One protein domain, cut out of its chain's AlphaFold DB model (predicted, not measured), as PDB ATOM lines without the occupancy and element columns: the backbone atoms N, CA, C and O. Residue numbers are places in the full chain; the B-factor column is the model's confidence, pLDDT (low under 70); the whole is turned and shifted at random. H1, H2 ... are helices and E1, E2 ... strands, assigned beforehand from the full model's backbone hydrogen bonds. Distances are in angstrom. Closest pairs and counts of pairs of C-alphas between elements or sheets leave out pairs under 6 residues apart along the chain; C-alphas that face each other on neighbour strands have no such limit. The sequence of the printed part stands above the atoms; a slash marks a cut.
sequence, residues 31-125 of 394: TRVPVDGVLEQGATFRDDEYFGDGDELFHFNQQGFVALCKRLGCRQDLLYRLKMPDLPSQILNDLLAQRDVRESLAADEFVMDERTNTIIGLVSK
ATOM      1  N   THR A  31      15.698  -5.938  95.491       93.19
ATOM      2  CA  THR A  31      16.125  -6.721  94.338       93.19
ATOM      3  C   THR A  31      17.490  -6.293  93.841       93.19
ATOM      4  O   THR A  31      18.016  -5.227  94.173       93.19
ATOM      5  N   ARG A  32      18.117  -7.207  93.096       93.44
ATOM      6  CA  ARG A  32      19.378  -6.950  92.413       93.44
ATOM      7  C   ARG A  32      19.137  -6.866  90.926       93.44
ATOM      8  O   ARG A  32      18.546  -7.777  90.350       93.44
ATOM      9  N   VAL A  33      19.639  -5.797  90.330       93.44
ATOM     10  CA  VAL A  33      19.526  -5.541  88.899       93.44
ATOM     11  C   VAL A  33      20.938  -5.504  88.312       93.44
ATOM     12  O   VAL A  33      21.745  -4.670  88.732       93.44
ATOM     13  N   PRO A  34      21.286  -6.409  87.381       94.06
ATOM     14  CA  PRO A  34      22.585  -6.388  86.719       94.06
ATOM     15  C   PRO A  34      22.814  -5.059  85.991       94.06
ATOM     16  O   PRO A  34      21.970  -4.618  85.209       94.06
ATOM     17  N   VAL A  35      23.954  -4.412  86.247       94.06
ATOM     18  CA  VAL A  35      24.249  -3.095  85.657       94.06
ATOM     19  C   VAL A  35      24.438  -3.204  84.143       94.06
ATOM     20  O   VAL A  35      24.022  -2.316  83.407       94.06
ATOM     21  N   ASP A  36      25.036  -4.299  83.666       92.88
ATOM     22  CA  ASP A  36      25.218  -4.576  82.238       92.88
ATOM     23  C   ASP A  36      23.891  -4.573  81.472       92.88
ATOM     24  O   ASP A  36      23.788  -3.880  80.463       92.88
ATOM     25  N   GLY A  37      22.861  -5.244  81.992       90.81
ATOM     26  CA  GLY A  37      21.531  -5.263  81.375       90.81
ATOM     27  C   GLY A  37      20.911  -3.869  81.240       90.81
ATOM     28  O   GLY A  37      20.407  -3.518  80.175       90.81
ATOM     29  N   VAL A  38      21.023  -3.041  82.282       91.69
ATOM     30  CA  VAL A  38      20.504  -1.659  82.280       91.69
ATOM     31  C   VAL A  38      21.272  -0.780  81.283       91.69
ATOM     32  O   VAL A  38      20.694   0.038  80.567       91.69
ATOM     33  N   LEU A  39      22.592  -0.961  81.179       91.50
ATOM     34  CA  LEU A  39      23.418  -0.218  80.225       91.50
ATOM     35  C   LEU A  39      23.183  -0.642  78.769       91.50
ATOM     36  O   LEU A  39      23.232   0.210  77.880       91.50
ATOM     37  N   GLU A  40      22.927  -1.926  78.512       90.06
ATOM     38  CA  GLU A  40      22.591  -2.447  77.179       90.06
ATOM     39  C   GLU A  40      21.260  -1.894  76.651       90.06
ATOM     40  O   GLU A  40      21.127  -1.671  75.448       90.06
ATOM     41  N   GLN A  41      20.318  -1.587  77.547       90.38
ATOM     42  CA  GLN A  41      19.049  -0.919  77.226       90.38
ATOM     43  C   GLN A  41      19.205   0.586  76.939       90.38
ATOM     44  O   GLN A  41      18.264   1.244  76.509       90.38
ATOM     45  N   GLY A  42      20.412   1.140  77.098       91.19
ATOM     46  CA  GLY A  42      20.697   2.538  76.780       91.19
ATOM     47  C   GLY A  42      20.455   3.500  77.940       91.19
ATOM     48  O   GLY A  42      20.221   4.686  77.698       91.19
ATOM     49  N   ALA A  43      20.538   3.019  79.184       94.25
ATOM     50  CA  ALA A  43      20.359   3.866  80.352       94.25
ATOM     51  C   ALA A  43      21.370   5.024  80.420       94.25
ATOM     52  O   ALA A  43      22.581   4.848  80.248       94.25
ATOM     53  N   THR A  44      20.855   6.219  80.708       95.50
ATOM     54  CA  THR A  44      21.619   7.459  80.867       95.50
ATOM     55  C   THR A  44      21.110   8.260  82.058       95.50
ATOM     56  O   THR A  44      19.967   8.115  82.484       95.50
ATOM     57  N   PHE A  45      21.966   9.122  82.602       96.06
ATOM     58  CA  PHE A  45      21.580  10.105  83.606       96.06
ATOM     59  C   PHE A  45      20.788  11.245  82.969       96.06
ATOM     60  O   PHE A  45      21.183  11.751  81.912       96.06
ATOM     61  N   ARG A  46      19.692  11.652  83.612       94.44
ATOM     62  CA  ARG A  46      18.757  12.671  83.111       94.44
ATOM     63  C   ARG A  46      18.284  13.583  84.236       94.44
ATOM     64  O   ARG A  46      18.148  13.143  85.378       94.44
ATOM     65  N   ASP A  47      18.048  14.843  83.879       93.06
ATOM     66  CA  ASP A  47      17.438  15.878  84.723       93.06
ATOM     67  C   ASP A  47      18.106  16.075  86.096       93.06
ATOM     68  O   ASP A  47      17.492  16.560  87.044       93.06
ATOM     69  N   ASP A  48      19.384  15.702  86.212       93.69
ATOM     70  CA  ASP A  48      20.152  15.700  87.460       93.69
ATOM     71  C   ASP A  48      19.476  14.905  88.590       93.69
ATOM     72  O   ASP A  48      19.641  15.241  89.757       93.69
ATOM     73  N   GLU A  49      18.728  13.850  88.274       93.31
ATOM     74  CA  GLU A  49      17.969  13.087  89.277       93.31
ATOM     75  C   GLU A  49      17.851  11.601  88.931       93.31
ATOM     76  O   GLU A  49      18.011  10.744  89.804       93.31
ATOM     77  N   TYR A  50      17.612  11.289  87.659       95.19
ATOM     78  CA  TYR A  50      17.247   9.946  87.223       95.19
ATOM     79  C   TYR A  50      18.390   9.251  86.499       95.19
ATOM     80  O   TYR A  50      19.244   9.886  85.875       95.19
ATOM     81  N   PHE A  51      18.356   7.924  86.517       95.50
ATOM     82  CA  PHE A  51      19.147   7.069  85.644       95.50
ATOM     83  C   PHE A  51      18.246   6.028  84.990       95.50
ATOM     84  O   PHE A  51      17.472   5.377  85.683       95.50
ATOM     85  N   GLY A  52      18.324   5.882  83.669       94.25
ATOM     86  CA  GLY A  52      17.451   4.959  82.946       94.25
ATOM     87  C   GLY A  52      17.335   5.250  81.452       94.25
ATOM     88  O   GLY A  52      17.977   6.167  80.929       94.25
ATOM     89  N   ASP A  53      16.554   4.444  80.739       90.75
ATOM     90  CA  ASP A  53      16.393   4.521  79.279       90.75
ATOM     91  C   ASP A  53      15.212   5.414  78.842       90.75
ATOM     92  O   ASP A  53      15.147   5.851  77.689       90.75
ATOM     93  N   GLY A  54      14.371   5.835  79.788       81.56
ATOM     94  CA  GLY A  54      13.211   6.703  79.575       81.56
ATOM     95  C   GLY A  54      11.878   6.003  79.773       81.56
ATOM     96  O   GLY A  54      10.915   6.687  80.112       81.56
ATOM     97  N   ASP A  55      11.846   4.682  79.620       85.94
ATOM     98  CA  ASP A  55      10.694   3.857  79.980       85.94
ATOM     99  C   ASP A  55      10.820   3.409  81.441       85.94
ATOM    100  O   ASP A  55       9.853   3.475  82.203       85.94
ATOM    101  N   GLU A  56      12.038   3.061  81.865       88.06
ATOM    102  CA  GLU A  56      12.386   2.833  83.265       88.06
ATOM    103  C   GLU A  56      13.311   3.948  83.765       88.06
ATOM    104  O   GLU A  56      14.329   4.257  83.145       88.06
ATOM    105  N   LEU A  57      12.946   4.582  84.884       92.81
ATOM    106  CA  LEU A  57      13.716   5.655  85.517       92.81
ATOM    107  C   LEU A  57      13.941   5.337  86.990       92.81
ATOM    108  O   LEU A  57      12.992   5.271  87.769       92.81
ATOM    109  N   PHE A  58      15.204   5.186  87.367       94.75
ATOM    110  CA  PHE A  58      15.623   4.904  88.731       94.75
ATOM    111  C   PHE A  58      16.090   6.178  89.429       94.75
ATOM    112  O   PHE A  58      16.847   6.970  88.859       94.75
ATOM    113  N   HIS A  59      15.697   6.331  90.690       95.75
ATOM    114  CA  HIS A  59      16.299   7.309  91.590       95.75
ATOM    115  C   HIS A  59      17.549   6.732  92.255       95.75
ATOM    116  O   HIS A  59      17.762   5.520  92.281       95.75
ATOM    117  N   PHE A  60      18.349   7.592  92.882       95.69
ATOM    118  CA  PHE A  60      19.357   7.161  93.847       95.69
ATOM    119  C   PHE A  60      19.054   7.735  95.215       95.69
ATOM    120  O   PHE A  60      18.745   8.920  95.344       95.69
ATOM    121  N   ASN A  61      19.264   6.942  96.261       93.56
ATOM    122  CA  ASN A  61      19.511   7.530  97.567       93.56
ATOM    123  C   ASN A  61      20.983   7.958  97.671       93.56
ATOM    124  O   ASN A  61      21.823   7.630  96.824       93.56
ATOM    125  N   GLN A  62      21.320   8.678  98.740       90.88
ATOM    126  CA  GLN A  62      22.681   9.180  98.908       90.88
ATOM    127  C   GLN A  62      23.736   8.057  98.886       90.88
ATOM    128  O   GLN A  62      24.761   8.209  98.233       90.88
ATOM    129  N   GLN A  63      23.499   6.920  99.552       90.25
ATOM    130  CA  GLN A  63      24.446   5.795  99.620       90.25
ATOM    131  C   GLN A  63      24.667   5.118  98.259       90.25
ATOM    132  O   GLN A  63      25.815   4.864  97.886       90.25
ATOM    133  N   GLY A  64      23.591   4.862  97.511       93.12
ATOM    134  CA  GLY A  64      23.644   4.300  96.163       93.12
ATOM    135  C   GLY A  64      24.415   5.202  95.209       93.12
ATOM    136  O   GLY A  64      25.320   4.739  94.511       93.12
ATOM    137  N   PHE A  65      24.150   6.509  95.271       94.31
ATOM    138  CA  PHE A  65      24.869   7.490  94.466       94.31
ATOM    139  C   PHE A  65      26.361   7.548  94.821       94.31
ATOM    140  O   PHE A  65      27.206   7.504  93.927       94.31
ATOM    141  N   VAL A  66      26.712   7.550  96.118       92.19
ATOM    142  CA  VAL A  66      28.116   7.487  96.575       92.19
ATOM    143  C   VAL A  66      28.828   6.272  95.981       92.19
ATOM    144  O   VAL A  66      29.966   6.376  95.512       92.19
ATOM    145  N   ALA A  67      28.190   5.102  96.056       91.56
ATOM    146  CA  ALA A  67      28.767   3.847  95.592       91.56
ATOM    147  C   ALA A  67      29.024   3.880  94.080       91.56
ATOM    148  O   ALA A  67      30.111   3.498  93.641       91.56
ATOM    149  N   LEU A  68      28.076   4.415  93.308       93.62
ATOM    150  CA  LEU A  68      28.219   4.583  91.868       93.62
ATOM    151  C   LEU A  68      29.314   5.594  91.512       93.62
ATOM    152  O   LEU A  68      30.214   5.260  90.744       93.62
ATOM    153  N   CYS A  69      29.325   6.781  92.127       93.50
ATOM    154  CA  CYS A  69      30.369   7.788  91.898       93.50
ATOM    155  C   CYS A  69      31.777   7.226  92.136       93.50
ATOM    156  O   CYS A  69      32.686   7.477  91.347       93.50
ATOM    157  N   LYS A  70      31.958   6.407  93.183       91.06
ATOM    158  CA  LYS A  70      33.238   5.734  93.450       91.06
ATOM    159  C   LYS A  70      33.663   4.811  92.306       91.06
ATOM    160  O   LYS A  70      34.847   4.794  91.982       91.06
ATOM    161  N   ARG A  71      32.737   4.063  91.695       91.00
ATOM    162  CA  ARG A  71      33.037   3.204  90.532       91.00
ATOM    163  C   ARG A  71      33.297   3.999  89.260       91.00
ATOM    164  O   ARG A  71      34.154   3.609  88.481       91.00
ATOM    165  N   LEU A  72      32.627   5.137  89.101       92.38
ATOM    166  CA  LEU A  72      32.875   6.087  88.015       92.38
ATOM    167  C   LEU A  72      34.177   6.893  88.199       92.38
ATOM    168  O   LEU A  72      34.523   7.699  87.342       92.38
ATOM    169  N   GLY A  73      34.884   6.734  89.325       90.56
ATOM    170  CA  GLY A  73      36.107   7.484  89.617       90.56
ATOM    171  C   GLY A  73      35.872   8.970  89.912       90.56
ATOM    172  O   GLY A  73      36.805   9.767  89.821       90.56
ATOM    173  N   CYS A  74      34.647   9.363  90.279       91.75
ATOM    174  CA  CYS A  74      34.284  10.752  90.531       91.75
ATOM    175  C   CYS A  74      33.882  11.006  91.990       91.75
ATOM    176  O   CYS A  74      33.511  10.119  92.762       91.75
ATOM    177  N   ARG A  75      33.989  12.271  92.392       89.81
ATOM    178  CA  ARG A  75      33.655  12.734  93.738       89.81
ATOM    179  C   ARG A  75      32.255  13.337  93.752       89.81
ATOM    180  O   ARG A  75      32.042  14.393  93.161       89.81
ATOM    181  N   GLN A  76      31.329  12.722  94.484       90.19
ATOM    182  CA  GLN A  76      29.944  13.205  94.591       90.19
ATOM    183  C   GLN A  76      29.842  14.658  95.084       90.19
ATOM    184  O   GLN A  76      28.963  15.402  94.668       90.19
ATOM    185  N   ASP A  77      30.756  15.090  95.961       89.06
ATOM    186  CA  ASP A  77      30.728  16.430  96.540       89.06
ATOM    187  C   ASP A  77      31.068  17.507  95.510       89.06
ATOM    188  O   ASP A  77      30.664  18.656  95.681       89.06
ATOM    189  N   LEU A  78      31.767  17.142  94.430       89.62
ATOM    190  CA  LEU A  78      31.928  18.019  93.275       89.62
ATOM    191  C   LEU A  78      30.605  18.153  92.525       89.62
ATOM    192  O   LEU A  78      30.201  19.278  92.244       89.62
ATOM    193  N   LEU A  79      29.904  17.042  92.281       91.12
ATOM    194  CA  LEU A  79      28.622  17.029  91.566       91.12
ATOM    195  C   LEU A  79      27.550  17.849  92.299       91.12
ATOM    196  O   LEU A  79      26.858  18.649  91.677       91.12
ATOM    197  N   TYR A  80      27.488  17.762  93.631       88.50
ATOM    198  CA  TYR A  80      26.571  18.574  94.443       88.50
ATOM    199  C   TYR A  80      26.916  20.072  94.495       88.50
ATOM    200  O   TYR A  80      26.112  20.878  94.960       88.50
ATOM    201  N   ARG A  81      28.107  20.487  94.050       90.69
ATOM    202  CA  ARG A  81      28.490  21.911  93.987       90.69
ATOM    203  C   ARG A  81      28.200  22.542  92.629       90.69
ATOM    204  O   ARG A  81      28.270  23.769  92.510       90.69
ATOM    205  N   LEU A  82      27.895  21.736  91.613       90.62
ATOM    206  CA  LEU A  82      27.585  22.222  90.276       90.62
ATOM    207  C   LEU A  82      26.227  22.926  90.286       90.62
ATOM    208  O   LEU A  82      25.220  22.399  90.749       90.62
ATOM    209  N   LYS A  83      26.212  24.162  89.785       88.69
ATOM    210  CA  LYS A  83      24.998  24.992  89.752       88.69
ATOM    211  C   LYS A  83      24.283  24.934  88.407       88.69
ATOM    212  O   LYS A  83      23.066  25.093  88.367       88.69
ATOM    213  N   MET A  84      25.029  24.695  87.329       91.44
ATOM    214  CA  MET A  84      24.484  24.595  85.977       91.44
ATOM    215  C   MET A  84      23.522  23.395  85.894       91.44
ATOM    216  O   MET A  84      23.899  22.318  86.351       91.44
ATOM    217  N   PRO A  85      22.278  23.577  85.413       91.44
ATOM    218  CA  PRO A  85      21.368  22.471  85.095       91.44
ATOM    219  C   PRO A  85      21.994  21.484  84.113       91.44
ATOM    220  O   PRO A  85      22.765  21.898  83.248       91.44
ATOM    221  N   ASP A  86      21.694  20.203  84.297       93.06
ATOM    222  CA  ASP A  86      22.102  19.055  83.478       93.06
ATOM    223  C   ASP A  86      23.606  18.764  83.456       93.06
ATOM    224  O   ASP A  86      24.038  17.734  82.942       93.06
ATOM    225  N   LEU A  87      24.437  19.646  84.019       94.25
ATOM    226  CA  LEU A  87      25.884  19.471  84.040       94.25
ATOM    227  C   LEU A  87      26.317  18.237  84.856       94.25
ATOM    228  O   LEU A  87      27.176  17.503  84.361       94.25
ATOM    229  N   PRO A  88      25.767  17.952  86.058       94.75
ATOM    230  CA  PRO A  88      26.009  16.676  86.732       94.75
ATOM    231  C   PRO A  88      25.689  15.468  85.846       94.75
ATOM    232  O   PRO A  88      26.537  14.589  85.701       94.75
ATOM    233  N   SER A  89      24.512  15.453  85.216       95.69
ATOM    234  CA  SER A  89      24.089  14.361  84.331       95.69
ATOM    235  C   SER A  89      25.023  14.197  83.133       95.69
ATOM    236  O   SER A  89      25.427  13.083  82.812       95.69
ATOM    237  N   GLN A  90      25.436  15.299  82.502       95.88
ATOM    238  CA  GLN A  90      26.384  15.292  81.384       95.88
ATOM    239  C   GLN A  90      27.742  14.713  81.786       95.88
ATOM    240  O   GLN A  90      28.270  13.864  81.074       95.88
ATOM    241  N   ILE A  91      28.290  15.125  82.934       95.38
ATOM    242  CA  ILE A  91      29.565  14.596  83.443       95.38
ATOM    243  C   ILE A  91      29.453  13.096  83.722       95.38
ATOM    244  O   ILE A  91      30.338  12.329  83.350       95.38
ATOM    245  N   LEU A  92      28.372  12.666  84.374       95.75
ATOM    246  CA  LEU A  92      28.152  11.256  84.684       95.75
ATOM    247  C   LEU A  92      27.980  10.411  83.414       95.75
ATOM    248  O   LEU A  92      28.548   9.326  83.331       95.75
ATOM    249  N   ASN A  93      27.261  10.921  82.414       96.44
ATOM    250  CA  ASN A  93      27.102  10.267  81.115       96.44
ATOM    251  C   ASN A  93      28.420  10.178  80.335       96.44
ATOM    252  O   ASN A  93      28.678   9.150  79.713       96.44
ATOM    253  N   ASP A  94      29.262  11.214  80.386       96.19
ATOM    254  CA  ASP A  94      30.588  11.204  79.759       96.19
ATOM    255  C   ASP A  94      31.499  10.145  80.398       96.19
ATOM    256  O   ASP A  94      32.095   9.329  79.697       96.19
ATOM    257  N   LEU A  95      31.524  10.072  81.734       95.25
ATOM    258  CA  LEU A  95      32.233   9.014  82.464       95.25
ATOM    259  C   LEU A  95      31.690   7.625  82.113       95.25
ATOM    260  O   LEU A  95      32.456   6.699  81.861       95.25
ATOM    261  N   LEU A  96      30.365   7.481  82.050       94.31
ATOM    262  CA  LEU A  96      29.713   6.221  81.713       94.31
ATOM    263  C   LEU A  96      29.928   5.812  80.247       94.31
ATOM    264  O   LEU A  96      29.790   4.638  79.922       94.31
ATOM    265  N   ALA A  97      30.256   6.735  79.343       92.62
ATOM    266  CA  ALA A  97      30.588   6.416  77.955       92.62
ATOM    267  C   ALA A  97      31.990   5.794  77.808       92.62
ATOM    268  O   ALA A  97      32.283   5.178  76.778       92.62
ATOM    269  N   GLN A  98      32.850   5.918  78.824       94.19
ATOM    270  CA  GLN A  98      34.199   5.359  78.809       94.19
ATOM    271  C   GLN A  98      34.152   3.829  78.905       94.19
ATOM    272  O   GLN A  98      33.461   3.241  79.742       94.19
ATOM    273  N   ARG A  99      34.878   3.161  78.004       91.06
ATOM    274  CA  ARG A  99      34.807   1.704  77.838       91.06
ATOM    275  C   ARG A  99      35.279   0.946  79.080       91.06
ATOM    276  O   ARG A  99      34.640  -0.020  79.476       91.06
ATOM    277  N   ASP A 100      36.380   1.380  79.675       91.31
ATOM    278  CA  ASP A 100      36.953   0.822  80.903       91.31
ATOM    279  C   ASP A 100      35.996   0.952  82.096       91.31
ATOM    280  O   ASP A 100      35.819  -0.001  82.858       91.31
ATOM    281  N   VAL A 101      35.309   2.092  82.212       91.25
ATOM    282  CA  VAL A 101      34.275   2.312  83.231       91.25
ATOM    283  C   VAL A 101      33.104   1.346  83.037       91.25
ATOM    284  O   VAL A 101      32.687   0.693  83.996       91.25
ATOM    285  N   ARG A 102      32.601   1.191  81.804       90.44
ATOM    286  CA  ARG A 102      31.524   0.229  81.496       90.44
ATOM    287  C   ARG A 102      31.929  -1.212  81.777       90.44
ATOM    288  O   ARG A 102      31.155  -1.946  82.380       90.44
ATOM    289  N   GLU A 103      33.132  -1.613  81.368       89.31
ATOM    290  CA  GLU A 103      33.656  -2.960  81.624       89.31
ATOM    291  C   GLU A 103      33.778  -3.234  83.132       89.31
ATOM    292  O   GLU A 103      33.425  -4.323  83.587       89.31
ATOM    293  N   SER A 104      34.200  -2.242  83.927       89.44
ATOM    294  CA  SER A 104      34.225  -2.361  85.389       89.44
ATOM    295  C   SER A 104      32.822  -2.482  85.990       89.44
ATOM    296  O   SER A 104      32.613  -3.308  86.877       89.44
ATOM    297  N   LEU A 105      31.872  -1.657  85.543       91.94
ATOM    298  CA  LEU A 105      30.498  -1.648  86.054       91.94
ATOM    299  C   LEU A 105      29.708  -2.899  85.660       91.94
ATOM    300  O   LEU A 105      28.863  -3.345  86.426       91.94
ATOM    301  N   ALA A 106      30.010  -3.516  84.516       89.38
ATOM    302  CA  ALA A 106      29.367  -4.753  84.071       89.38
ATOM    303  C   ALA A 106      29.578  -5.938  85.039       89.38
ATOM    304  O   ALA A 106      28.855  -6.934  84.983       89.38
ATOM    305  N   ALA A 107      30.568  -5.860  85.934       90.38
ATOM    306  CA  ALA A 107      30.794  -6.850  86.986       90.38
ATOM    307  C   ALA A 107      29.988  -6.584  88.274       90.38
ATOM    308  O   ALA A 107      30.095  -7.368  89.224       90.38
ATOM    309  N   ASP A 108      29.204  -5.508  88.314       94.44
ATOM    310  CA  ASP A 108      28.418  -5.080  89.463       94.44
ATOM    311  C   ASP A 108      26.900  -5.269  89.228       94.44
ATOM    312  O   ASP A 108      26.418  -5.475  88.111       94.44
ATOM    313  N   GLU A 109      26.143  -5.224  90.320       95.38
ATOM    314  CA  GLU A 109      24.685  -5.287  90.388       95.38
ATOM    315  C   GLU A 109      24.196  -4.112  91.242       95.38
ATOM    316  O   GLU A 109      24.695  -3.886  92.354       95.38
ATOM    317  N   PHE A 110      23.210  -3.366  90.745       95.19
ATOM    318  CA  PHE A 110      22.487  -2.403  91.562       95.19
ATOM    319  C   PHE A 110      21.656  -3.141  92.600       95.19
ATOM    320  O   PHE A 110      21.032  -4.155  92.293       95.19
ATOM    321  N   VAL A 111      21.627  -2.617  93.823       94.94
ATOM    322  CA  VAL A 111      20.656  -3.037  94.835       94.94
ATOM    323  C   VAL A 111      19.572  -1.974  94.896       94.94
ATOM    324  O   VAL A 111      19.879  -0.804  95.139       94.94
ATOM    325  N   MET A 112      18.332  -2.379  94.652       94.00
ATOM    326  CA  MET A 112      17.191  -1.491  94.460       94.00
ATOM    327  C   MET A 112      16.108  -1.759  95.505       94.00
ATOM    328  O   MET A 112      15.855  -2.919  95.823       94.00
ATOM    329  N   ASP A 113      15.481  -0.700  96.024       93.19
ATOM    330  CA  ASP A 113      14.201  -0.797  96.737       93.19
ATOM    331  C   ASP A 113      13.058  -0.641  95.726       93.19
ATOM    332  O   ASP A 113      12.835   0.437  95.170       93.19
ATOM    333  N   GLU A 114      12.326  -1.726  95.483       92.56
ATOM    334  CA  GLU A 114      11.225  -1.779  94.516       92.56
ATOM    335  C   GLU A 114      10.038  -0.891  94.898       92.56
ATOM    336  O   GLU A 114       9.240  -0.526  94.038       92.56
ATOM    337  N   ARG A 115       9.894  -0.518  96.177       89.94
ATOM    338  CA  ARG A 115       8.769   0.321  96.630       89.94
ATOM    339  C   ARG A 115       8.869   1.746  96.104       89.94
ATOM    340  O   ARG A 115       7.846   2.391  95.894       89.94
ATOM    341  N   THR A 116      10.095   2.233  95.961       89.62
ATOM    342  CA  THR A 116      10.407   3.616  95.588       89.62
ATOM    343  C   THR A 116      11.137   3.706  94.248       89.62
ATOM    344  O   THR A 116      11.338   4.801  93.740       89.62
ATOM    345  N   ASN A 117      11.480   2.563  93.643       92.25
ATOM    346  CA  ASN A 117      12.300   2.463  92.435       92.25
ATOM    347  C   ASN A 117      13.660   3.166  92.584       92.25
ATOM    348  O   ASN A 117      14.138   3.878  91.695       92.25
ATOM    349  N   THR A 118      14.277   2.978  93.751       95.00
ATOM    350  CA  THR A 118      15.479   3.707  94.158       95.00
ATOM    351  C   THR A 118      16.658   2.756  94.255       95.00
ATOM    352  O   THR A 118      16.622   1.761  94.980       95.00
ATOM    353  N   ILE A 119      17.749   3.088  93.577       95.50
ATOM    354  CA  ILE A 119      19.037   2.427  93.740       95.50
ATOM    355  C   ILE A 119      19.643   2.887  95.065       95.50
ATOM    356  O   ILE A 119      19.980   4.058  95.271       95.50
ATOM    357  N   ILE A 120      19.801   1.932  95.972       94.19
ATOM    358  CA  ILE A 120      20.257   2.166  97.343       94.19
ATOM    359  C   ILE A 120      21.678   1.654  97.603       94.19
ATOM    360  O   ILE A 120      22.238   1.892  98.674       94.19
ATOM    361  N   GLY A 121      22.276   0.968  96.628       93.94
ATOM    362  CA  GLY A 121      23.663   0.527  96.676       93.94
ATOM    363  C   GLY A 121      24.118  -0.193  95.417       93.94
ATOM    364  O   GLY A 121      23.380  -0.324  94.441       93.94
ATOM    365  N   LEU A 122      25.363  -0.652  95.461       93.19
ATOM    366  CA  LEU A 122      26.039  -1.301  94.348       93.19
ATOM    367  C   LEU A 122      26.963  -2.386  94.899       93.19
ATOM    368  O   LEU A 122      27.844  -2.106  95.717       93.19
ATOM    369  N   VAL A 123      26.772  -3.619  94.443       92.56
ATOM    370  CA  VAL A 123      27.538  -4.790  94.883       92.56
ATOM    371  C   VAL A 123      28.205  -5.460  93.692       92.56
ATOM    372  O   VAL A 123      27.713  -5.364  92.578       92.56
ATOM    373  N   SER A 124      29.323  -6.155  93.899       89.69
ATOM    374  CA  SER A 124      29.892  -6.989  92.837       89.69
ATOM    375  C   SER A 124      29.069  -8.266  92.653       89.69
ATOM    376  O   SER A 124      28.509  -8.787  93.615       89.69
ATOM    377  N   LYS A 125      29.112  -8.876  91.463       86.00
ATOM    378  CA  LYS A 125      28.533 -10.214  91.202       86.00
ATOM    379  C   LYS A 125      29.092 -11.318  92.121       86.00
ATOM    380  O   LYS A 125      28.512 -12.390  92.258       86.00
TER     381      LYS A 125
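Overview. This is residues 31 to 125 of the 394 residues of an uncharacterized protein of Rhodoferax ferrireducens (UniProt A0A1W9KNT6). A strongly twisted sheet of six strands curls like part of a barrel, with H2 packed on its strand E6 and H4 packed on its edge strand E2. The sheet has two halves, E1 E5 E6 and the meander E2 E3 E4, joined by a short parallel pairing of E6 with E4, and H1 and H2 lie on opposite faces of it. The printed part has 95 residues with five named helices and six named strands, in the order E1 H1 E2 E3 E4 H2 H3 H4 H5 E5 E6; the mixed sheet runs E1 E5 E6 E4 E3 E2, and the class is mixed, helices and strands. It is compact, with a radius of gyration of the C-alphas of 12.2 A, and rounded, spanning 33 by 31 by 23 A.

Along the chain. E1, residues 31 to 34, begins at C-alpha 31 (16.125, -6.721, 94.338), and H1 is residues 35 to 40. E2 is residues 44 to 46, E3 is residues 50 to 52 and E4 is residues 57 to 60. H2, residues 62 to 71, is 14.6 A long, and H3 is residues 76 to 79. H4, residues 87 to 97, is 15.2 A long and begins at C-alpha 87 (25.884, 19.471, 84.040). H5 is residues 99 to 105. E5, residues 108 to 113, is 16.5 A long; E6, residues 118 to 124, is 18.0 A long and ends at C-alpha 124 (29.892, -6.989, 92.837).

Arrangement. E1 and E5 are antiparallel, with N 33 and O 110 2.9 A apart. E5 and E6 form a hairpin, with N 109 and O 123 2.8 A apart. E4 is staggered: it pairs with E6, parallel, over residues 59 to 60, with N 119 and O 59 2.8 A apart, and with E3 over residues 57 to 58, with N 58 and O 51 2.8 A apart. E3 and E4 form a hairpin, as do E2 and E3, where N 44 and O 52 are 2.9 A apart; E2 E3 E4 is a meander, each strand the antiparallel neighbour of the one before. H1 is on the sheet at a height of 5.6 A, over none of its strands. H2 is on the sheet on the opposite face, its closest C-alphas to E6 being those of Gly 64 and Gly 121, 3.8 A apart. H4 is on the sheet too, with the C-alphas of Phe 45 and Ser 89 5.0 A apart, its closest to E2. H5 only grazes the sheet with residues 104 to 105. It only just touches H1, with 3 pairs of C-alphas within 8 A, the closest being Val 35 and Leu 105 at 6.4 A. H3 is not on the sheet and only just touches H2, with 3 pairs of C-alphas within 8 A, the closest being Cys 69 and Gln 76 at 6.1 A. In H1, H2, H4 and H5 every O i to N i+4 pair is within hydrogen-bond range; H3 is too short for such a pair.

Size, cuts and confidence. The two C-alphas farthest apart, those of Met 84 and Lys 125, are 35.4 A apart. The printed part has no cut and no long link; the link from H3 to H4 is short, the others tight. Mean pLDDT of the printed part is 92.4, and no printed residue is under 70.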